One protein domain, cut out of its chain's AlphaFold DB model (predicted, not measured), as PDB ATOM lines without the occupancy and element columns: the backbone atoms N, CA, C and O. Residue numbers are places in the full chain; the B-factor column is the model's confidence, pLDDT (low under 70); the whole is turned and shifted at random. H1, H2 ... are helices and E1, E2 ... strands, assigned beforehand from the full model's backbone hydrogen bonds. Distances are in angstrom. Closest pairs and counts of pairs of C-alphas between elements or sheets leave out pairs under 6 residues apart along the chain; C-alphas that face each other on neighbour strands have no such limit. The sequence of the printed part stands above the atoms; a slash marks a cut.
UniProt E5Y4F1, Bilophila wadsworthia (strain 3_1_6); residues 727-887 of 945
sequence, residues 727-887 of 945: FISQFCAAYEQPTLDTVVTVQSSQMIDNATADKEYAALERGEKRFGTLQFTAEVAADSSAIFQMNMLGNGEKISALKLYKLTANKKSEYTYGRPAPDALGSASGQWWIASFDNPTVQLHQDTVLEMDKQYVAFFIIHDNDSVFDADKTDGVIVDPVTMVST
ATOM      1  N   PHE A 727       3.193 -30.256  22.546       95.06
ATOM      2  CA  PHE A 727       2.165 -29.931  21.558       95.06
ATOM      3  C   PHE A 727       1.320 -28.705  21.929       95.06
ATOM      4  O   PHE A 727       0.294 -28.457  21.297       95.06
ATOM      5  N   ILE A 728       1.751 -27.955  22.948       94.56
ATOM      6  CA  ILE A 728       1.270 -26.604  23.253       94.56
ATOM      7  C   ILE A 728       2.363 -25.590  22.921       94.56
ATOM      8  O   ILE A 728       3.553 -25.890  23.055       94.56
ATOM      9  N   SER A 729       1.971 -24.397  22.490       93.00
ATOM     10  CA  SER A 729       2.908 -23.368  22.034       93.00
ATOM     11  C   SER A 729       2.314 -21.959  22.126       93.00
ATOM     12  O   SER A 729       1.125 -21.794  22.390       93.00
ATOM     13  N   GLN A 730       3.151 -20.933  21.917       92.12
ATOM     14  CA  GLN A 730       2.762 -19.511  21.900       92.12
ATOM     15  C   GLN A 730       1.872 -19.100  23.085       92.12
ATOM     16  O   GLN A 730       0.787 -18.547  22.909       92.12
ATOM     17  N   PHE A 731       2.332 -19.396  24.299       94.31
ATOM     18  CA  PHE A 731       1.680 -18.895  25.499       94.31
ATOM     19  C   PHE A 731       1.787 -17.370  25.581       94.31
ATOM     20  O   PHE A 731       2.881 -16.821  25.452       94.31
ATOM     21  N   CYS A 732       0.669 -16.694  25.837       93.62
ATOM     22  CA  CYS A 732       0.643 -15.255  26.067       93.62
ATOM     23  C   CYS A 732      -0.594 -14.837  26.877       93.62
ATOM     24  O   CYS A 732      -1.518 -15.624  27.103       93.62
ATOM     25  N   ALA A 733      -0.637 -13.564  27.279       94.44
ATOM     26  CA  ALA A 733      -1.895 -12.940  27.678       94.44
ATOM     27  C   ALA A 733      -2.896 -13.032  26.517       94.44
ATOM     28  O   ALA A 733      -2.536 -12.771  25.364       94.44
ATOM     29  N   ALA A 734      -4.136 -13.417  26.808       94.44
ATOM     30  CA  ALA A 734      -5.144 -13.570  25.772       94.44
ATOM     31  C   ALA A 734      -5.551 -12.216  25.176       94.44
ATOM     32  O   ALA A 734      -5.616 -11.207  25.883       94.44
ATOM     33  N   TYR A 735      -5.901 -12.216  23.886       91.19
ATOM     34  CA  TYR A 735      -6.563 -11.087  23.207       91.19
ATOM     35  C   TYR A 735      -8.058 -10.956  23.575       91.19
ATOM     36  O   TYR A 735      -8.833 -10.280  22.900       91.19
ATOM     37  N   GLU A 736      -8.456 -11.620  24.655       89.81
ATOM     38  CA  GLU A 736      -9.704 -11.472  25.383       89.81
ATOM     39  C   GLU A 736      -9.334 -11.279  26.854       89.81
ATOM     40  O   GLU A 736      -8.463 -11.973  27.366       89.81
ATOM     41  N   GLN A 737      -9.980 -10.340  27.537       94.25
ATOM     42  CA  GLN A 737      -9.775 -10.081  28.961       94.25
ATOM     43  C   GLN A 737     -11.119  -9.727  29.614       94.25
ATOM     44  O   GLN A 737     -12.059  -9.387  28.890       94.25
ATOM     45  N   PRO A 738     -11.236  -9.745  30.961       92.25
ATOM     46  CA  PRO A 738     -12.479  -9.367  31.640       92.25
ATOM     47  C   PRO A 738     -12.995  -7.977  31.245       92.25
ATOM     48  O   PRO A 738     -14.201  -7.747  31.224       92.25
ATOM     49  N   THR A 739     -12.091  -7.058  30.888       89.69
ATOM     50  CA  THR A 739     -12.426  -5.788  30.233       89.69
ATOM     51  C   THR A 739     -11.428  -5.484  29.116       89.69
ATOM     52  O   THR A 739     -10.291  -5.947  29.157       89.69
ATOM     53  N   LEU A 740     -11.814  -4.661  28.133       87.94
ATOM     54  CA  LEU A 740     -10.908  -4.248  27.049       87.94
ATOM     55  C   LEU A 740      -9.708  -3.420  27.534       87.94
ATOM     56  O   LEU A 740      -8.697  -3.371  26.838       87.94
ATOM     57  N   ASP A 741      -9.812  -2.796  28.710       87.62
ATOM     58  CA  ASP A 741      -8.762  -1.960  29.300       87.62
ATOM     59  C   ASP A 741      -7.826  -2.752  30.232       87.62
ATOM     60  O   ASP A 741      -6.840  -2.204  30.728       87.62
ATOM     61  N   THR A 742      -8.111  -4.037  30.476       89.25
ATOM     62  CA  THR A 742      -7.264  -4.905  31.299       89.25
ATOM     63  C   THR A 742      -5.893  -5.073  30.643       89.25
ATOM     64  O   THR A 742      -5.780  -5.506  29.495       89.25
ATOM     65  N   VAL A 743      -4.838  -4.755  31.396       88.44
ATOM     66  CA  VAL A 743      -3.445  -4.923  30.974       88.44
ATOM     67  C   VAL A 743      -2.848  -6.106  31.722       88.44
ATOM     68  O   VAL A 743      -2.839  -6.120  32.950       88.44
ATOM     69  N   VAL A 744      -2.330  -7.071  30.969       92.94
ATOM     70  CA  VAL A 744      -1.615  -8.239  31.490       92.94
ATOM     71  C   VAL A 744      -0.245  -8.269  30.832       92.94
ATOM     72  O   VAL A 744      -0.156  -8.226  29.603       92.94
ATOM     73  N   THR A 745       0.810  -8.351  31.638       91.88
ATOM     74  CA  THR A 745       2.187  -8.445  31.137       91.88
ATOM     75  C   THR A 745       2.785  -9.771  31.567       91.88
ATOM     76  O   THR A 745       2.998  -9.997  32.753       91.88
ATOM     77  N   VAL A 746       3.068 -10.662  30.617       93.06
ATOM     78  CA  VAL A 746       3.783 -11.911  30.909       93.06
ATOM     79  C   VAL A 746       5.266 -11.580  31.075       93.06
ATOM     80  O   VAL A 746       5.938 -11.243  30.107       93.06
ATOM     81  N   GLN A 747       5.770 -11.662  32.307       92.19
ATOM     82  CA  GLN A 747       7.162 -11.351  32.651       92.19
ATOM     83  C   GLN A 747       8.110 -12.486  32.260       92.19
ATOM     84  O   GLN A 747       9.238 -12.261  31.823       92.19
ATOM     85  N   SER A 748       7.655 -13.727  32.418       92.56
ATOM     86  CA  SER A 748       8.385 -14.902  31.955       92.56
ATOM     87  C   SER A 748       7.426 -16.037  31.644       92.56
ATOM     88  O   SER A 748       6.371 -16.168  32.267       92.56
ATOM     89  N   SER A 749       7.794 -16.864  30.673       93.31
ATOM     90  CA  SER A 749       7.127 -18.132  30.419       93.31
ATOM     91  C   SER A 749       8.142 -19.148  29.908       93.31
ATOM     92  O   SER A 749       9.029 -18.814  29.121       93.31
ATOM     93  N   GLN A 750       8.050 -20.379  30.399       92.12
ATOM     94  CA  GLN A 750       8.977 -21.447  30.065       92.12
ATOM     95  C   GLN A 750       8.240 -22.778  29.967       92.12
ATOM     96  O   GLN A 750       7.500 -23.183  30.863       92.12
ATOM     97  N   MET A 751       8.501 -23.486  28.873       92.62
ATOM     98  CA  MET A 751       8.093 -24.874  28.714       92.62
ATOM     99  C   MET A 751       8.989 -25.780  29.557       92.62
ATOM    100  O   MET A 751      10.216 -25.707  29.463       92.62
ATOM    101  N   ILE A 752       8.374 -26.644  30.357       93.56
ATOM    102  CA  ILE A 752       9.053 -27.654  31.171       93.56
ATOM    103  C   ILE A 752       9.007 -28.977  30.411       93.56
ATOM    104  O   ILE A 752       7.936 -29.415  29.982       93.56
ATOM    105  N   ASP A 753      10.163 -29.615  30.232       92.12
ATOM    106  CA  ASP A 753      10.224 -30.937  29.617       92.12
ATOM    107  C   ASP A 753       9.542 -31.995  30.500       92.12
ATOM    108  O   ASP A 753       9.454 -31.864  31.724       92.12
ATOM    109  N   ASN A 754       9.053 -33.068  29.875       91.94
ATOM    110  CA  ASN A 754       8.271 -34.087  30.574       91.94
ATOM    111  C   ASN A 754       9.047 -34.751  31.723       91.94
ATOM    112  O   ASN A 754       8.452 -35.006  32.766       91.94
ATOM    113  N   ALA A 755      10.358 -34.981  31.572       92.06
ATOM    114  CA  ALA A 755      11.164 -35.646  32.596       92.06
ATOM    115  C   ALA A 755      11.348 -34.760  33.837       92.06
ATOM    116  O   ALA A 755      11.230 -35.240  34.967       92.06
ATOM    117  N   THR A 756      11.585 -33.462  33.640       93.94
ATOM    118  CA  THR A 756      11.607 -32.479  34.729       93.94
ATOM    119  C   THR A 756      10.230 -32.369  35.378       93.94
ATOM    120  O   THR A 756      10.125 -32.436  36.603       93.94
ATOM    121  N   ALA A 757       9.156 -32.302  34.584       93.38
ATOM    122  CA  ALA A 757       7.802 -32.206  35.118       93.38
ATOM    123  C   ALA A 757       7.402 -33.435  35.962       93.38
ATOM    124  O   ALA A 757       6.784 -33.275  37.013       93.38
ATOM    125  N   ASP A 758       7.779 -34.644  35.535       91.94
ATOM    126  CA  ASP A 758       7.565 -35.895  36.283       91.94
ATOM    127  C   ASP A 758       8.339 -35.957  37.599       91.94
ATOM    128  O   ASP A 758       7.916 -36.618  38.549       91.94
ATOM    129  N   LYS A 759       9.488 -35.284  37.657       94.44
ATOM    130  CA  LYS A 759      10.338 -35.248  38.845       94.44
ATOM    131  C   LYS A 759       9.881 -34.200  39.859       94.44
ATOM    132  O   LYS A 759      10.008 -34.433  41.060       94.44
ATOM    133  N   GLU A 760       9.433 -33.039  39.389       93.94
ATOM    134  CA  GLU A 760       9.221 -31.854  40.232       93.94
ATOM    135  C   GLU A 760       7.765 -31.639  40.660       93.94
ATOM    136  O   GLU A 760       7.524 -30.961  41.661       93.94
ATOM    137  N   TYR A 761       6.800 -32.238  39.958       94.81
ATOM    138  CA  TYR A 761       5.374 -32.050  40.223       94.81
ATOM    139  C   TYR A 761       4.635 -33.358  40.507       94.81
ATOM    140  O   TYR A 761       5.129 -34.458  40.270       94.81
ATOM    141  N   ALA A 762       3.410 -33.223  41.018       92.81
ATOM    142  CA  ALA A 762       2.526 -34.347  41.285       92.81
ATOM    143  C   ALA A 762       2.326 -35.242  40.048       92.81
ATOM    144  O   ALA A 762       2.144 -34.757  38.930       92.81
ATOM    145  N   ALA A 763       2.303 -36.557  40.279       92.00
ATOM    146  CA  ALA A 763       2.137 -37.553  39.229       92.00
ATOM    147  C   ALA A 763       0.782 -37.433  38.502       92.00
ATOM    148  O   ALA A 763      -0.248 -37.075  39.086       92.00
ATOM    149  N   LEU A 764       0.786 -37.784  37.216       92.44
ATOM    150  CA  LEU A 764      -0.429 -37.904  36.415       92.44
ATOM    151  C   LEU A 764      -1.240 -39.151  36.797       92.44
ATOM    152  O   LEU A 764      -0.712 -40.088  37.402       92.44
ATOM    153  N   GLU A 765      -2.530 -39.170  36.448       91.81
ATOM    154  CA  GLU A 765      -3.330 -40.390  36.573       91.81
ATOM    155  C   GLU A 765      -2.818 -41.457  35.605       91.81
ATOM    156  O   GLU A 765      -2.229 -41.180  34.557       91.81
ATOM    157  N   ARG A 766      -3.088 -42.721  35.931       89.31
ATOM    158  CA  ARG A 766      -2.752 -43.832  35.042       89.31
ATOM    159  C   ARG A 766      -3.465 -43.667  33.693       89.31
ATOM    160  O   ARG A 766      -4.689 -43.693  33.645       89.31
ATOM    161  N   GLY A 767      -2.684 -43.598  32.614       88.00
ATOM    162  CA  GLY A 767      -3.182 -43.440  31.242       88.00
ATOM    163  C   GLY A 767      -3.138 -42.001  30.726       88.00
ATOM    164  O   GLY A 767      -3.235 -41.801  29.520       88.00
ATOM    165  N   GLU A 768      -2.917 -41.014  31.601       95.19
ATOM    166  CA  GLU A 768      -2.731 -39.631  31.173       95.19
ATOM    167  C   GLU A 768      -1.374 -39.436  30.479       95.19
ATOM    168  O   GLU A 768      -0.346 -39.959  30.920       95.19
ATOM    169  N   LYS A 769      -1.364 -38.641  29.405       94.31
ATOM    170  CA  LYS A 769      -0.152 -38.226  28.681       94.31
ATOM    171  C   LYS A 769      -0.117 -36.713  28.529       94.31
ATOM    172  O   LYS A 769      -1.151 -36.094  28.282       94.31
ATOM    173  N   ARG A 770       1.065 -36.105  28.660       93.75
ATOM    174  CA  ARG A 770       1.222 -34.646  28.578       93.75
ATOM    175  C   ARG A 770       1.171 -34.163  27.139       93.75
ATOM    176  O   ARG A 770       1.962 -34.598  26.309       93.75
ATOM    177  N   PHE A 771       0.308 -33.185  26.896       94.38
ATOM    178  CA  PHE A 771       0.465 -32.275  25.769       94.38
ATOM    179  C   PHE A 771       1.642 -31.337  26.007       94.38
ATOM    180  O   PHE A 771       2.411 -31.077  25.091       94.38
ATOM    181  N   GLY A 772       1.786 -30.842  27.234       94.69
ATOM    182  CA  GLY A 772       2.894 -29.994  27.644       94.69
ATOM    183  C   GLY A 772       2.682 -29.400  29.028       94.69
ATOM    184  O   GLY A 772       1.560 -29.369  29.536       94.69
ATOM    185  N   THR A 773       3.771 -28.921  29.624       96.06
ATOM    186  CA  THR A 773       3.772 -28.227  30.916       96.06
ATOM    187  C   THR A 773       4.450 -26.877  30.757       96.06
ATOM    188  O   THR A 773       5.555 -26.799  30.228       96.06
ATOM    189  N   LEU A 774       3.801 -25.823  31.224       95.12
ATOM    190  CA  LEU A 774       4.265 -24.447  31.138       95.12
ATOM    191  C   LEU A 774       4.339 -23.863  32.543       95.12
ATOM    192  O   LEU A 774       3.364 -23.966  33.275       95.12
ATOM    193  N   GLN A 775       5.433 -23.191  32.881       94.94
ATOM    194  CA  GLN A 775       5.508 -22.286  34.026       94.94
ATOM    195  C   GLN A 775       5.572 -20.841  33.546       94.94
ATOM    196  O   GLN A 775       6.263 -20.545  32.571       94.94
ATOM    197  N   PHE A 776       4.876 -19.941  34.236       96.50
ATOM    198  CA  PHE A 776       4.899 -18.522  33.904       96.50
ATOM    199  C   PHE A 776       4.747 -17.617  35.130       96.50
ATOM    200  O   PHE A 776       4.292 -18.038  36.195       96.50
ATOM    201  N   THR A 777       5.115 -16.354  34.930       96.50
ATOM    202  CA  THR A 777       4.854 -15.233  35.836       96.50
ATOM    203  C   THR A 777       4.258 -14.095  35.023       96.50
ATOM    204  O   THR A 777       4.799 -13.740  33.971       96.50
ATOM    205  N   ALA A 778       3.167 -13.511  35.504       96.12
ATOM    206  CA  ALA A 778       2.508 -12.377  34.878       96.12
ATOM    207  C   ALA A 778       2.175 -11.291  35.902       96.12
ATOM    208  O   ALA A 778       1.818 -11.583  37.039       96.12
ATOM    209  N   GLU A 779       2.264 -10.039  35.469       95.62
ATOM    210  CA  GLU A 779       1.816  -8.873  36.223       95.62
ATOM    211  C   GLU A 779       0.426  -8.445  35.758       95.62
ATOM    212  O   GLU A 779       0.139  -8.379  34.553       95.62
ATOM    213  N   VAL A 780      -0.416  -8.133  36.737       94.94
ATOM    214  CA  VAL A 780      -1.816  -7.733  36.578       94.94
ATOM    215  C   VAL A 780      -2.148  -6.605  37.557       94.94
ATOM    216  O   VAL A 780      -1.352  -6.257  38.428       94.94
ATOM    217  N   ALA A 781      -3.332  -6.002  37.431       94.56
ATOM    218  CA  ALA A 781      -3.823  -5.134  38.498       94.56
ATOM    219  C   ALA A 781      -4.099  -5.971  39.761       94.56
ATOM    220  O   ALA A 781      -4.588  -7.094  39.653       94.56
ATOM    221  N   ALA A 782      -3.807  -5.420  40.940       94.19
ATOM    222  CA  ALA A 782      -4.079  -6.100  42.203       94.19
ATOM    223  C   ALA A 782      -5.561  -6.498  42.316       94.19
ATOM    224  O   ALA A 782      -6.433  -5.687  41.985       94.19
ATOM    225  N   ASP A 783      -5.824  -7.717  42.795       91.69
ATOM    226  CA  ASP A 783      -7.169  -8.288  42.983       91.69
ATOM    227  C   ASP A 783      -7.984  -8.353  41.669       91.69
ATOM    228  O   ASP A 783      -9.201  -8.153  41.640       91.69
ATOM    229  N   SER A 784      -7.307  -8.578  40.534       94.38
ATOM    230  CA  SER A 784      -7.940  -8.679  39.212       94.38
ATOM    231  C   SER A 784      -7.743 -10.046  38.558       94.38
ATOM    232  O   SER A 784      -6.819 -10.790  38.873       94.38
ATOM    233  N   SER A 785      -8.631 -10.384  37.621       95.75
ATOM    234  CA  SER A 785      -8.505 -11.600  36.813       95.75
ATOM    235  C   SER A 785      -7.783 -11.336  35.497       95.75
ATOM    236  O   SER A 785      -8.015 -10.314  34.846       95.75
ATOM    237  N   ALA A 786      -6.978 -12.306  35.069       96.69
ATOM    238  CA  ALA A 786      -6.330 -12.331  33.766       96.69
ATOM    239  C   ALA A 786      -6.665 -13.615  33.015       96.69
ATOM    240  O   ALA A 786      -6.658 -14.715  33.575       96.69
ATOM    241  N   ILE A 787      -6.937 -13.457  31.723       97.31
ATOM    242  CA  ILE A 787      -7.125 -14.569  30.798       97.31
ATOM    243  C   ILE A 787      -5.817 -14.779  30.042       97.31
ATOM    244  O   ILE A 787      -5.213 -13.843  29.510       97.31
ATOM    245  N   PHE A 788      -5.389 -16.026  29.975       97.31
ATOM    246  CA  PHE A 788      -4.221 -16.453  29.228       97.31
ATOM    247  C   PHE A 788      -4.646 -17.377  28.100       97.31
ATOM    248  O   PHE A 788      -5.704 -18.009  28.163       97.31
ATOM    249  N   GLN A 789      -3.808 -17.470  27.075       96.56
ATOM    250  CA  GLN A 789      -4.025 -18.383  25.965       96.56
ATOM    251  C   GLN A 789      -2.763 -19.164  25.622       96.56
ATOM    252  O   GLN A 789      -1.644 -18.721  25.880       96.56
ATOM    253  N   MET A 790      -2.962 -20.314  24.991       96.00
ATOM    254  CA  MET A 790      -1.920 -21.094  24.334       96.00
ATOM    255  C   MET A 790      -2.498 -21.762  23.085       96.00
ATOM    256  O   MET A 790      -3.669 -22.151  23.056       96.00
ATOM    257  N   ASN A 791      -1.679 -21.916  22.053       95.69
ATOM    258  CA  ASN A 791      -2.022 -22.754  20.910       95.69
ATOM    259  C   ASN A 791      -1.819 -24.227  21.275       95.69
ATOM    260  O   ASN A 791      -0.949 -24.558  22.083       95.69
ATOM    261  N   MET A 792      -2.586 -25.110  20.642       95.69
ATOM    262  CA  MET A 792      -2.403 -26.556  20.746       95.69
ATOM    263  C   MET A 792      -2.740 -27.263  19.433       95.69
ATOM    264  O   MET A 792      -3.556 -26.772  18.651       95.69
ATOM    265  N   LEU A 793      -2.138 -28.429  19.205       96.19
ATOM    266  CA  LEU A 793      -2.541 -29.327  18.121       96.19
ATOM    267  C   LEU A 793      -3.679 -30.253  18.572       96.19
ATOM    268  O   LEU A 793      -3.719 -30.667  19.723       96.19
ATOM    269  N   GLY A 794      -4.596 -30.612  17.679       96.31
ATOM    270  CA  GLY A 794      -5.595 -31.643  17.939       96.31
ATOM    271  C   GLY A 794      -4.989 -33.047  17.896       96.31
ATOM    272  O   GLY A 794      -3.989 -33.291  17.224       96.31
ATOM    273  N   ASN A 795      -5.589 -33.984  18.626       95.94
ATOM    274  CA  ASN A 795      -5.108 -35.364  18.768       95.94
ATOM    275  C   ASN A 795      -6.108 -36.417  18.259       95.94
ATOM    276  O   ASN A 795      -5.939 -37.597  18.547       95.94
ATOM    277  N   GLY A 796      -7.162 -36.019  17.542       96.25
ATOM    278  CA  GLY A 796      -8.205 -36.935  17.069       96.25
ATOM    279  C   GLY A 796      -9.253 -37.318  18.120       96.25
ATOM    280  O   GLY A 796     -10.107 -38.151  17.829       96.25
ATOM    281  N   GLU A 797      -9.213 -36.735  19.322       96.31
ATOM    282  CA  GLU A 797     -10.110 -37.073  20.434       96.31
ATOM    283  C   GLU A 797     -11.128 -35.969  20.723       96.31
ATOM    284  O   GLU A 797     -10.998 -34.825  20.281       96.31
ATOM    285  N   LYS A 798     -12.154 -36.306  21.511       97.75
ATOM    286  CA  LYS A 798     -13.077 -35.306  22.058       97.75
ATOM    287  C   LYS A 798     -12.371 -34.381  23.045       97.75
ATOM    288  O   LYS A 798     -11.537 -34.831  23.825       97.75
ATOM    289  N   ILE A 799     -12.810 -33.128  23.120       97.88
ATOM    290  CA  ILE A 799     -12.335 -32.178  24.139       97.88
ATOM    291  C   ILE A 799     -12.554 -32.705  25.568       97.88
ATOM    292  O   ILE A 799     -11.713 -32.486  26.430       97.88
ATOM    293  N   SER A 800     -13.625 -33.461  25.825       97.00
ATOM    294  CA  SER A 800     -13.866 -34.110  27.124       97.00
ATOM    295  C   SER A 800     -12.809 -35.151  27.523       97.00
ATOM    296  O   SER A 800     -12.759 -35.546  28.687       97.00
ATOM    297  N   ALA A 801     -11.947 -35.575  26.592       96.88
ATOM    298  CA  ALA A 801     -10.775 -36.397  26.875       96.88
ATOM    299  C   ALA A 801      -9.534 -35.565  27.255       96.88
ATOM    300  O   ALA A 801      -8.488 -36.149  27.541       96.88
ATOM    301  N   LEU A 802      -9.626 -34.235  27.283       97.81
ATOM    302  CA  LEU A 802      -8.548 -33.333  27.670       97.81
ATOM    303  C   LEU A 802      -8.796 -32.736  29.048       97.81
ATOM    304  O   LEU A 802      -9.932 -32.452  29.431       97.81
ATOM    305  N   LYS A 803      -7.708 -32.497  29.776       97.69
ATOM    306  CA  LYS A 803      -7.741 -31.797  31.059       97.69
ATOM    307  C   LYS A 803      -6.628 -30.771  31.155       97.69
ATOM    308  O   LYS A 803      -5.526 -30.994  30.652       97.69
ATOM    309  N   LEU A 804      -6.921 -29.674  31.848       98.19
ATOM    310  CA  LEU A 804      -5.946 -28.674  32.258       98.19
ATOM    311  C   LEU A 804      -5.793 -28.732  33.779       98.19
ATOM    312  O   LEU A 804      -6.779 -28.717  34.521       98.19
ATOM    313  N   TYR A 805      -4.552 -28.804  34.239       97.81
ATOM    314  CA  TYR A 805      -4.200 -28.902  35.647       97.81
ATOM    315  C   TYR A 805      -3.259 -27.779  36.056       97.81
ATOM    316  O   TYR A 805      -2.282 -27.508  35.363       97.81
ATOM    317  N   LYS A 806      -3.485 -27.217  37.242       95.94
ATOM    318  CA  LYS A 806      -2.433 -26.537  38.001       95.94
ATOM    319  C   LYS A 806      -1.596 -27.578  38.730       95.94
ATOM    320  O   LYS A 806      -2.152 -28.500  39.339       95.94
ATOM    321  N   LEU A 807      -0.279 -27.397  38.720       93.25
ATOM    322  CA  LEU A 807       0.662 -28.301  39.371       93.25
ATOM    323  C   LEU A 807       1.300 -27.698  40.627       93.25
ATOM    324  O   LEU A 807       1.628 -26.523  40.715       93.25
ATOM    325  N   THR A 808       1.527 -28.556  41.613       91.31
ATOM    326  CA  THR A 808       2.450 -28.332  42.733       91.31
ATOM    327  C   THR A 808       3.231 -29.626  42.959       91.31
ATOM    328  O   THR A 808       2.863 -30.667  42.408       91.31
ATOM    329  N   ALA A 809       4.268 -29.604  43.799       90.69
ATOM    330  CA  ALA A 809       5.081 -30.792  44.076       90.69
ATOM    331  C   ALA A 809       4.261 -32.022  44.520       90.69
ATOM    332  O   ALA A 809       4.614 -33.149  44.196       90.69
ATOM    333  N   ASN A 810       3.147 -31.817  45.237       91.06
ATOM    334  CA  ASN A 810       2.387 -32.908  45.864       91.06
ATOM    335  C   ASN A 810       0.899 -32.953  45.484       91.06
ATOM    336  O   ASN A 810       0.180 -33.842  45.938       91.06
ATOM    337  N   LYS A 811       0.404 -31.988  44.703       93.38
ATOM    338  CA  LYS A 811      -1.012 -31.891  44.330       93.38
ATOM    339  C   LYS A 811      -1.171 -31.364  42.907       93.38
ATOM    340  O   LYS A 811      -0.473 -30.426  42.525       93.38
ATOM    341  N   LYS A 812      -2.150 -31.910  42.185       93.50
ATOM    342  CA  LYS A 812      -2.720 -31.315  40.971       93.50
ATOM    343  C   LYS A 812      -4.150 -30.837  41.235       93.50
ATOM    344  O   LYS A 812      -4.891 -31.500  41.965       93.50
ATOM    345  N   SER A 813      -4.520 -29.694  40.669       96.69
ATOM    346  CA  SER A 813      -5.866 -29.109  40.777       96.69
ATOM    347  C   SER A 813      -6.448 -28.926  39.376       96.69
ATOM    348  O   SER A 813      -5.798 -28.326  38.526       96.69
ATOM    349  N   GLU A 814      -7.636 -29.476  39.123       97.44
ATOM    350  CA  GLU A 814      -8.293 -29.459  37.806       97.44
ATOM    351  C   GLU A 814      -8.964 -28.113  37.525       97.44
ATOM    352  O   GLU A 814      -9.700 -27.610  38.374       97.44
ATOM    353  N   TYR A 815      -8.741 -27.560  36.332       98.25
ATOM    354  CA  TYR A 815      -9.537 -26.451  35.814       98.25
ATOM    355  C   TYR A 815     -10.875 -26.976  35.276       98.25
ATOM    356  O   TYR A 815     -10.943 -28.022  34.626       98.25
ATOM    357  N   THR A 816     -11.949 -26.221  35.490       98.06
ATOM    358  CA  THR A 816     -13.296 -26.580  35.020       98.06
ATOM    359  C   THR A 816     -13.502 -26.128  33.577       98.06
ATOM    360  O   THR A 816     -13.313 -24.952  33.270       98.06
ATOM    361  N   TYR A 817     -13.905 -27.045  32.691       98.19
ATOM    362  CA  TYR A 817     -14.161 -26.711  31.288       98.19
ATOM    363  C   TYR A 817     -15.440 -25.871  31.126       98.19
ATOM    364  O   TYR A 817     -16.498 -26.232  31.644       98.19
ATOM    365  N   GLY A 818     -15.347 -24.786  30.360       96.81
ATOM    366  CA  GLY A 818     -16.443 -23.890  30.001       96.81
ATOM    367  C   GLY A 818     -16.035 -22.420  30.098       96.81
ATOM    368  O   GLY A 818     -15.478 -21.987  31.105       96.81
ATOM    369  N   ARG A 819     -16.342 -21.639  29.057       94.69
ATOM    370  CA  ARG A 819     -16.143 -20.188  29.037       94.69
ATOM    371  C   ARG A 819     -17.160 -19.512  29.971       94.69
ATOM    372  O   ARG A 819     -18.363 -19.735  29.792       94.69
ATOM    373  N   PRO A 820     -16.716 -18.678  30.929       93.44
ATOM    374  CA  PRO A 820     -17.614 -17.915  31.789       93.44
ATOM    375  C   PRO A 820     -18.514 -16.969  30.982       93.44
ATOM    376  O   PRO A 820     -18.167 -16.536  29.879       93.44
ATOM    377  N   ALA A 821     -19.668 -16.600  31.545       89.44
ATOM    378  CA  ALA A 821     -20.464 -15.502  31.001       89.44
ATOM    379  C   ALA A 821     -19.662 -14.180  31.072       89.44
ATOM    380  O   ALA A 821     -18.856 -14.023  31.993       89.44
ATOM    381  N   PRO A 822     -19.856 -13.222  30.141       85.38
ATOM    382  CA  PRO A 822     -19.050 -11.996  30.095       85.38
ATOM    383  C   PRO A 822     -19.015 -11.196  31.407       85.38
ATOM    384  O   PRO A 822     -17.980 -10.643  31.763       85.38
ATOM    385  N   ASP A 823     -20.120 -11.162  32.148       87.06
ATOM    386  CA  ASP A 823     -20.247 -10.496  33.450       87.06
ATOM    387  C   ASP A 823     -19.589 -11.268  34.610       87.06
ATOM    388  O   ASP A 823     -19.306 -10.684  35.655       87.06
ATOM    389  N   ALA A 824     -19.297 -12.555  34.415       91.94
ATOM    390  CA  ALA A 824     -18.628 -13.421  35.383       91.94
ATOM    391  C   ALA A 824     -17.107 -13.525  35.167       91.94
ATOM    392  O   ALA A 824     -16.410 -14.037  36.044       91.94
ATOM    393  N   LEU A 825     -16.566 -13.025  34.045       90.56
ATOM    394  CA  LEU A 825     -15.127 -13.105  33.742       90.56
ATOM    395  C   LEU A 825     -14.260 -12.521  34.868       90.56
ATOM    396  O   LEU A 825     -13.189 -13.038  35.148       90.56
ATOM    397  N   GLY A 826     -14.722 -11.482  35.566       90.25
ATOM    398  CA  GLY A 826     -13.958 -10.846  36.642       90.25
ATOM    399  C   GLY A 826     -13.627 -11.751  37.838       90.25
ATOM    400  O   GLY A 826     -12.678 -11.443  38.552       90.25
ATOM    401  N   SER A 827     -14.345 -12.862  38.049       89.31
ATOM    402  CA  SER A 827     -14.216 -13.725  39.239       89.31
ATOM    403  C   SER A 827     -14.096 -15.224  38.932       89.31
ATOM    404  O   SER A 827     -14.145 -16.051  39.841       89.31
ATOM    405  N   ALA A 828     -13.935 -15.601  37.665       94.25
ATOM    406  CA  ALA A 828     -14.063 -16.985  37.209       94.25
ATOM    407  C   ALA A 828     -12.773 -17.829  37.285       94.25
ATOM    408  O   ALA A 828     -12.567 -18.706  36.447       94.25
ATOM    409  N   SER A 829     -11.903 -17.581  38.269       96.56
ATOM    410  CA  SER A 829     -10.624 -18.293  38.432       96.56
ATOM    411  C   SER A 829     -10.781 -19.818  38.345       96.56
ATOM    412  O   SER A 829     -11.703 -20.394  38.928       96.56
ATOM    413  N   GLY A 830      -9.884 -20.486  37.619       97.31
ATOM    414  CA  GLY A 830      -9.922 -21.944  37.474       97.31
ATOM    415  C   GLY A 830     -10.858 -22.462  36.377       97.31
ATOM    416  O   GLY A 830     -11.112 -23.666  36.324       97.31
ATOM    417  N   GLN A 831     -11.368 -21.599  35.493       98.00
ATOM    418  CA  GLN A 831     -12.080 -22.011  34.278       98.00
ATOM    419  C   GLN A 831     -11.161 -22.033  33.050       98.00
ATOM    420  O   GLN A 831     -10.188 -21.279  32.971       98.00
ATOM    421  N   TRP A 832     -11.467 -22.905  32.088       98.25
ATOM    422  CA  TRP A 832     -10.747 -23.001  30.815       98.25
ATOM    423  C   TRP A 832     -11.667 -23.447  29.677       98.25
ATOM    424  O   TRP A 832     -12.697 -24.075  29.910       98.25
ATOM    425  N   TRP A 833     -11.325 -23.118  28.436       98.12
ATOM    426  CA  TRP A 833     -12.087 -23.521  27.253       98.12
ATOM    427  C   TRP A 833     -11.187 -23.603  26.024       98.12
ATOM    428  O   TRP A 833     -10.084 -23.058  26.006       98.12
ATOM    429  N   ILE A 834     -11.662 -24.282  24.982       98.31
ATOM    430  CA  ILE A 834     -10.988 -24.349  23.683       98.31
ATOM    431  C   ILE A 834     -11.877 -23.676  22.641       98.31
ATOM    432  O   ILE A 834     -13.096 -23.855  22.649       98.31
ATOM    433  N   ALA A 835     -11.267 -22.927  21.731       97.44
ATOM    434  CA  ALA A 835     -11.905 -22.382  20.544       97.44
ATOM    435  C   ALA A 835     -11.223 -22.903  19.270       97.44
ATOM    436  O   ALA A 835     -10.068 -23.346  19.282       97.44
ATOM    437  N   SER A 836     -11.943 -22.830  18.150       95.50
ATOM    438  CA  SER A 836     -11.330 -23.026  16.834       95.50
ATOM    439  C   SER A 836     -10.295 -21.933  16.563       95.50
ATOM    440  O   SER A 836     -10.463 -20.798  17.009       95.50
ATOM    441  N   PHE A 837      -9.245 -22.250  15.807       93.94
ATOM    442  CA  PHE A 837      -8.278 -21.230  15.408       93.94
ATOM    443  C   PHE A 837      -8.894 -20.155  14.499       93.94
ATOM    444  O   PHE A 837      -8.543 -18.984  14.627       93.94
ATOM    445  N   ASP A 838      -9.827 -20.538  13.624       89.56
ATOM    446  CA  ASP A 838     -10.466 -19.641  12.649       89.56
ATOM    447  C   ASP A 838     -11.477 -18.685  13.295       89.56
ATOM    448  O   ASP A 838     -11.662 -17.563  12.833       89.56
ATOM    449  N   ASN A 839     -12.107 -19.104  14.393       89.31
ATOM    450  CA  ASN A 839     -12.994 -18.265  15.190       89.31
ATOM    451  C   ASN A 839     -12.689 -18.445  16.685       89.31
ATOM    452  O   ASN A 839     -13.313 -19.283  17.348       89.31
ATOM    453  N   PRO A 840     -11.733 -17.670  17.229       90.94
ATOM    454  CA  PRO A 840     -11.300 -17.831  18.610       90.94
ATOM    455  C   PRO A 840     -12.270 -17.226  19.633       90.94
ATOM    456  O   PRO A 840     -12.086 -17.418  20.830       90.94
ATOM    457  N   THR A 841     -13.292 -16.489  19.187       88.88
ATOM    458  CA  THR A 841     -14.246 -15.795  20.071       88.88
ATOM    459  C   THR A 841     -15.383 -16.698  20.562       88.88
ATOM    460  O   THR A 841     -16.155 -16.315  21.443       88.88
ATOM    461  N   VAL A 842     -15.490 -17.909  20.002       89.00
ATOM    462  CA  VAL A 842     -16.560 -18.867  20.285       89.00
ATOM    463  C   VAL A 842     -15.964 -20.157  20.838       89.00
ATOM    464  O   VAL A 842     -15.152 -20.815  20.189       89.00
ATOM    465  N   GLN A 843     -16.398 -20.542  22.040       95.06
ATOM    466  CA  GLN A 843     -15.999 -21.817  22.635       95.06
ATOM    467  C   GLN A 843     -16.539 -23.010  21.832       95.06
ATOM    468  O   GLN A 843     -17.677 -22.998  21.359       95.06
ATOM    469  N   LEU A 844     -15.752 -24.079  21.752       97.62
ATOM    470  CA  LEU A 844     -16.191 -25.371  21.237       97.62
ATOM    471  C   LEU A 844     -16.906 -26.173  22.332       97.62
ATOM    472  O   LEU A 844     -16.561 -26.112  23.514       97.62
ATOM    473  N   HIS A 845     -17.900 -26.971  21.938       97.06
ATOM    474  CA  HIS A 845     -18.575 -27.881  22.862       97.06
ATOM    475  C   HIS A 845     -17.630 -29.021  23.273       97.06
ATOM    476  O   HIS A 845     -16.881 -29.519  22.435       97.06
ATOM    477  N   GLN A 846     -17.706 -29.502  24.516       96.38
ATOM    478  CA  GLN A 846     -16.821 -30.563  25.034       96.38
ATOM    479  C   GLN A 846     -16.891 -31.901  24.263       96.38
ATOM    480  O   GLN A 846     -15.985 -32.726  24.349       96.38
ATOM    481  N   ASP A 847     -17.963 -32.133  23.500       97.31
ATOM    482  CA  ASP A 847     -18.102 -33.306  22.621       97.31
ATOM    483  C   ASP A 847     -17.447 -33.144  21.244       97.31
ATOM    484  O   ASP A 847     -17.446 -34.095  20.461       97.31
ATOM    485  N   THR A 848     -16.903 -31.965  20.937       98.25
ATOM    486  CA  THR A 848     -16.201 -31.710  19.674       98.25
ATOM    487  C   THR A 848     -14.951 -32.576  19.607       98.25
ATOM    488  O   THR A 848     -14.157 -32.576  20.546       98.25
ATOM    489  N   VAL A 849     -14.782 -33.301  18.502       97.94
ATOM    490  CA  VAL A 849     -13.558 -34.050  18.195       97.94
ATOM    491  C   VAL A 849     -12.551 -33.094  17.565       97.94
ATOM    492  O   VAL A 849     -12.865 -32.438  16.571       97.94
ATOM    493  N   LEU A 850     -11.359 -33.000  18.147       97.75
ATOM    494  CA  LEU A 850     -10.269 -32.190  17.618       97.75
ATOM    495  C   LEU A 850      -9.578 -32.952  16.489       97.75
ATOM    496  O   LEU A 850      -9.064 -34.046  16.704       97.75
ATOM    497  N   GLU A 851      -9.550 -32.383  15.290       96.44
ATOM    498  CA  GLU A 851      -8.887 -32.995  14.138       96.44
ATOM    499  C   GLU A 851      -7.384 -33.161  14.417       96.44
ATOM    500  O   GLU A 851      -6.743 -32.256  14.952       96.44
ATOM    501  N   MET A 852      -6.826 -34.325  14.069       95.06
ATOM    502  CA  MET A 852      -5.410 -34.632  14.292       95.06
ATOM    503  C   MET A 852      -4.521 -33.555  13.663       95.06
ATOM    504  O   MET A 852      -4.680 -33.226  12.489       95.06
ATOM    505  N   ASP A 853      -3.592 -33.014  14.448       93.81
ATOM    506  CA  ASP A 853      -2.597 -32.012  14.053       93.81
ATOM    507  C   ASP A 853      -3.149 -30.662  13.561       93.81
ATOM    508  O   ASP A 853      -2.369 -29.770  13.200       93.81
ATOM    509  N   LYS A 854      -4.470 -30.458  13.603       94.56
ATOM    510  CA  LYS A 854      -5.095 -29.152  13.374       94.56
ATOM    511  C   LYS A 854      -4.874 -28.252  14.579       94.56
ATOM    512  O   LYS A 854      -4.905 -28.710  15.717       94.56
ATOM    513  N   GLN A 855      -4.661 -26.966  14.340       95.19
ATOM    514  CA  GLN A 855      -4.439 -26.018  15.419       95.19
ATOM    515  C   GLN A 855      -5.750 -25.553  16.069       95.19
ATOM    516  O   GLN A 855      -6.738 -25.268  15.393       95.19
ATOM    517  N   TYR A 856      -5.709 -25.411  17.390       97.31
ATOM    518  CA  TYR A 856      -6.755 -24.843  18.236       97.31
ATOM    519  C   TYR A 856      -6.144 -23.849  19.229       97.31
ATOM    520  O   TYR A 856      -4.924 -23.825  19.427       97.31
ATOM    521  N   VAL A 857      -6.989 -23.031  19.859       97.69
ATOM    522  CA  VAL A 857      -6.570 -22.087  20.906       97.69
ATOM    523  C   VAL A 857      -7.254 -22.475  22.209       97.69
ATOM    524  O   VAL A 857      -8.481 -22.561  22.263       97.69
ATOM    525  N   ALA A 858      -6.464 -22.725  23.247       97.81
ATOM    526  CA  ALA A 858      -6.947 -22.962  24.597       97.81
ATOM    527  C   ALA A 858      -6.801 -21.683  25.423       97.81
ATOM    528  O   ALA A 858      -5.765 -21.020  25.366       97.81
ATOM    529  N   PHE A 859      -7.823 -21.372  26.210       98.06
ATOM    530  CA  PHE A 859      -7.875 -20.228  27.107       98.06
ATOM    531  C   PHE A 859      -8.098 -20.700  28.533       98.06
ATOM    532  O   PHE A 859      -8.790 -21.694  28.756       98.06
ATOM    533  N   PHE A 860      -7.557 -19.970  29.497       98.00
ATOM    534  CA  PHE A 860      -7.829 -20.196  30.910       98.00
ATOM    535  C   PHE A 860      -7.714 -18.894  31.690       98.00
ATOM    536  O   PHE A 860      -7.036 -17.960  31.262       98.00
ATOM    537  N   ILE A 861      -8.396 -18.830  32.826       97.69
ATOM    538  CA  ILE A 861      -8.490 -17.618  33.634       97.69
ATOM    539  C   ILE A 861      -8.015 -17.868  35.063       97.69
ATOM    540  O   ILE A 861      -8.315 -18.901  35.670       97.69
ATOM    541  N   ILE A 862      -7.263 -16.904  35.588       97.31
ATOM    542  CA  ILE A 862      -6.772 -16.887  36.963       97.31
ATOM    543  C   ILE A 862      -7.095 -15.526  37.570       97.31
ATOM    544  O   ILE A 862      -6.880 -14.493  36.934       97.31
ATOM    545  N   HIS A 863      -7.609 -15.543  38.795       96.19
ATOM    546  CA  HIS A 863      -7.745 -14.359  39.635       96.19
ATOM    547  C   HIS A 863      -6.492 -14.191  40.499       96.19
ATOM    548  O   HIS A 863      -6.056 -15.157  41.130       96.19
ATOM    549  N   ASP A 864      -5.929 -12.983  40.517       95.38
ATOM    550  CA  ASP A 864      -4.855 -12.592  41.434       95.38
ATOM    551  C   ASP A 864      -5.239 -12.961  42.872       95.38
ATOM    552  O   ASP A 864      -6.387 -12.784  43.280       95.38
ATOM    553  N   ASN A 865      -4.304 -13.520  43.634       93.50
ATOM    554  CA  ASN A 865      -4.529 -14.007  44.994       93.50
ATOM    555  C   ASN A 865      -5.513 -15.190  45.146       93.50
ATOM    556  O   ASN A 865      -5.817 -15.577  46.281       93.50
ATOM    557  N   ASP A 866      -5.941 -15.860  44.068       95.62
ATOM    558  CA  ASP A 866      -6.804 -17.044  44.184       95.62
ATOM    559  C   ASP A 866      -6.154 -18.144  45.040       95.62
ATOM    560  O   ASP A 866      -5.001 -18.531  44.849       95.62
ATOM    561  N   SER A 867      -6.909 -18.689  45.996       93.19
ATOM    562  CA  SER A 867      -6.389 -19.658  46.973       93.19
ATOM    563  C   SER A 867      -5.896 -20.985  46.376       93.19
ATOM    564  O   SER A 867      -5.172 -21.726  47.048       93.19
ATOM    565  N   VAL A 868      -6.298 -21.306  45.144       94.31
ATOM    566  CA  VAL A 868      -5.952 -22.541  44.442       94.31
ATOM    567  C   VAL A 868      -5.088 -22.241  43.229       94.31
ATOM    568  O   VAL A 868      -4.017 -22.828  43.128       94.31
ATOM    569  N   PHE A 869      -5.538 -21.368  42.331       94.44
ATOM    570  CA  PHE A 869      -5.034 -21.171  40.969       94.44
ATOM    571  C   PHE A 869      -4.076 -19.996  40.810       94.44
ATOM    572  O   PHE A 869      -3.858 -19.558  39.694       94.44
ATOM    573  N   ASP A 870      -3.501 -19.517  41.910       93.75
ATOM    574  CA  ASP A 870      -2.357 -18.610  41.887       93.75
ATOM    575  C   ASP A 870      -1.360 -19.059  42.964       93.75
ATOM    576  O   ASP A 870      -1.744 -19.290  44.116       93.75
ATOM    577  N   ALA A 871      -0.119 -19.366  42.579       90.38
ATOM    578  CA  ALA A 871       0.891 -19.872  43.511       90.38
ATOM    579  C   ALA A 871       1.569 -18.745  44.299       90.38
ATOM    580  O   ALA A 871       2.054 -19.005  45.406       90.38
ATOM    581  N   ASP A 872       1.584 -17.528  43.758       89.62
ATOM    582  CA  ASP A 872       2.020 -16.335  44.475       89.62
ATOM    583  C   ASP A 872       0.807 -15.697  45.176       89.62
ATOM    584  O   ASP A 872      -0.347 -16.002  44.885       89.62
ATOM    585  N   LYS A 873       1.054 -14.922  46.227       90.56
ATOM    586  CA  LYS A 873       0.025 -14.165  46.968       90.56
ATOM    587  C   LYS A 873       0.434 -12.698  47.102       90.56
ATOM    588  O   LYS A 873       0.013 -11.999  48.022       90.56
ATOM    589  N   THR A 874       1.379 -12.286  46.266       93.19
ATOM    590  CA  THR A 874       1.816 -10.909  46.134       93.19
ATOM    591  C   THR A 874       0.831 -10.206  45.221       93.19
ATOM    592  O   THR A 874       0.717 -10.577  44.060       93.19
ATOM    593  N   ASP A 875       0.169  -9.174  45.741       93.50
ATOM    594  CA  ASP A 875      -0.788  -8.377  44.976       93.50
ATOM    595  C   ASP A 875      -0.232  -7.958  43.606       93.50
ATOM    596  O   ASP A 875       0.843  -7.350  43.506       93.50
ATOM    597  N   GLY A 876      -1.010  -8.234  42.560       94.69
ATOM    598  CA  GLY A 876      -0.695  -7.889  41.177       94.69
ATOM    599  C   GLY A 876       0.242  -8.871  40.473       94.69
ATOM    600  O   GLY A 876       0.762  -8.529  39.407       94.69
ATOM    601  N   VAL A 877       0.475 -10.063  41.028       96.06
ATOM    602  CA  VAL A 877       1.394 -11.060  40.466       96.06
ATOM    603  C   VAL A 877       0.732 -12.432  40.427       96.06
ATOM    604  O   VAL A 877       0.488 -13.039  41.460       96.06
ATOM    605  N   ILE A 878       0.558 -12.972  39.219       96.19
ATOM    606  CA  ILE A 878       0.104 -14.350  39.003       96.19
ATOM    607  C   ILE A 878       1.310 -15.220  38.649       96.19
ATOM    608  O   ILE A 878       2.021 -14.945  37.675       96.19
ATOM    609  N   VAL A 879       1.516 -16.303  39.399       94.25
ATOM    610  CA  VAL A 879       2.555 -17.306  39.105       94.25
ATOM    611  C   VAL A 879       1.939 -18.686  39.092       94.25
ATOM    612  O   VAL A 879       1.346 -19.096  40.089       94.25
ATOM    613  N   ASP A 880       2.146 -19.440  38.011       91.62
ATOM    614  CA  ASP A 880       1.752 -20.844  38.019       91.62
ATOM    615  C   ASP A 880       2.448 -21.750  37.005       91.62
ATOM    616  O   ASP A 880       2.738 -21.333  35.880       91.62
ATOM    617  N   PRO A 881       2.660 -23.030  37.367       93.00
ATOM    618  CA  PRO A 881       2.814 -24.100  36.409       93.00
ATOM    619  C   PRO A 881       1.457 -24.735  36.059       93.00
ATOM    620  O   PRO A 881       0.731 -25.245  36.921       93.00
ATOM    621  N   VAL A 882       1.145 -24.771  34.765       96.31
ATOM    622  CA  VAL A 882      -0.033 -25.430  34.188       96.31
ATOM    623  C   VAL A 882       0.391 -26.581  33.279       96.31
ATOM    624  O   VAL A 882       1.371 -26.480  32.542       96.31
ATOM    625  N   THR A 883      -0.341 -27.693  33.309       97.06
ATOM    626  CA  THR A 883      -0.131 -28.822  32.392       97.06
ATOM    627  C   THR A 883      -1.429 -29.217  31.717       97.06
ATOM    628  O   THR A 883      -2.476 -29.316  32.361       97.06
ATOM    629  N   MET A 884      -1.354 -29.444  30.411       97.50
ATOM    630  CA  MET A 884      -2.450 -29.996  29.629       97.50
ATOM    631  C   MET A 884      -2.171 -31.472  29.368       97.50
ATOM    632  O   MET A 884      -1.051 -31.845  29.000       97.50
ATOM    633  N   VAL A 885      -3.185 -32.318  29.545       96.81
ATOM    634  CA  VAL A 885      -3.059 -33.768  29.371       96.81
ATOM    635  C   VAL A 885      -4.186 -34.355  28.531       96.81
ATOM    636  O   VAL A 885      -5.325 -33.889  28.570       96.81
ATOM    637  N   SER A 886      -3.855 -35.422  27.806       96.00
ATOM    638  CA  SER A 886      -4.809 -36.368  27.237       96.00
ATOM    639  C   SER A 886      -5.114 -37.447  28.264       96.00
ATOM    640  O   SER A 886      -4.190 -38.096  28.749       96.00
ATOM    641  N   THR A 887      -6.387 -37.679  28.566       94.75
ATOM    642  CA  THR A 887      -6.834 -38.766  29.455       94.75
ATOM    643  C   THR A 887      -6.954 -40.113  28.743       94.75
ATOM    644  O   THR A 887      -6.947 -41.149  29.406       94.75
TER     645      THR A 887
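What this domain is: This is residues 727 to 887 of the 945 residues of a protein of Bilophila wadsworthia (strain 3_1_6) (UniProt E5Y4F1). Two strongly twisted sheets lie face to face as a sandwich, one of five strands and one of four, with a single short helix, H1, on the larger sheet. Between the strands run long loops, among them residues 815 to 830, 837 to 854 and 864 to 876. The printed part has 161 residues, with one named helix and nine named strands in the order E1, E2, H1, E3, E4, E5, E6, E7, E8, E9; under half of the residues, 75, are in named elements, and the class is mostly strand. The larger sheet has the order E2, E3, E9, E5, E6 and the smaller E1, E4, E8, E7, both all antiparallel. The whole is compact, with a radius of gyration of the C-alphas of 14.8 A and spans of 39 by 37 by 22 A.

How they stand to each other: E1, residues 728 to 733, is an edge strand of the smaller sheet, antiparallel to E4, residues 785 to 793; N 729 and O 791 are 3.0 A apart, within hydrogen-bond range. E2, residues 745 to 752, an edge strand of the larger sheet, is antiparallel to E3, residues 769 to 779, with N 750 and O 775 at 2.8 A. H1, residues 754 to 760, is on this sheet at a height of 9.1 A, slantwise to E3 at 50 degrees on the local plane; their closest C-alphas, of Ala 757 and Thr 773, are 7.1 A apart. In H1 every O i to N i+4 pair is within hydrogen-bond range. E3 is also antiparallel to E9, residues 877 to 886, with N 774 and O 882 at 2.8 A. E5, residues 802 to 807, is antiparallel to E9, with N 805 and O 883 at 2.8 A, and forms a hairpin with E6, residues 812 to 814, where N 806 and O 813 are 2.9 A apart. E7, residues 831 to 836, and E8, residues 855 to 863, form a hairpin, with N 859 and O 833 at 2.8 A; E8 is antiparallel to E4, with N 788 and O 860 at 2.8 A. The sheets' best planes are 13 degrees apart, and their strands stand at 36 degrees.

Where its parts are: E1 begins at C-alpha 728, (1.270, -26.604, 23.253). E3 is 30.4 A long, E9 29.2 A, E8 27.1 A and E4 26.4 A. E9 ends at C-alpha 886, (-4.809, -36.368, 27.237).

The domain as a whole: The two farthest C-alphas, of Asp 741 and Arg 766, are 42.7 A apart. The printed part has no cut. The links E1 to E2, E6 to E7, E7 to E8 and E8 to E9 are long. Mean pLDDT of the printed part is 94.3; no printed residue is under 70.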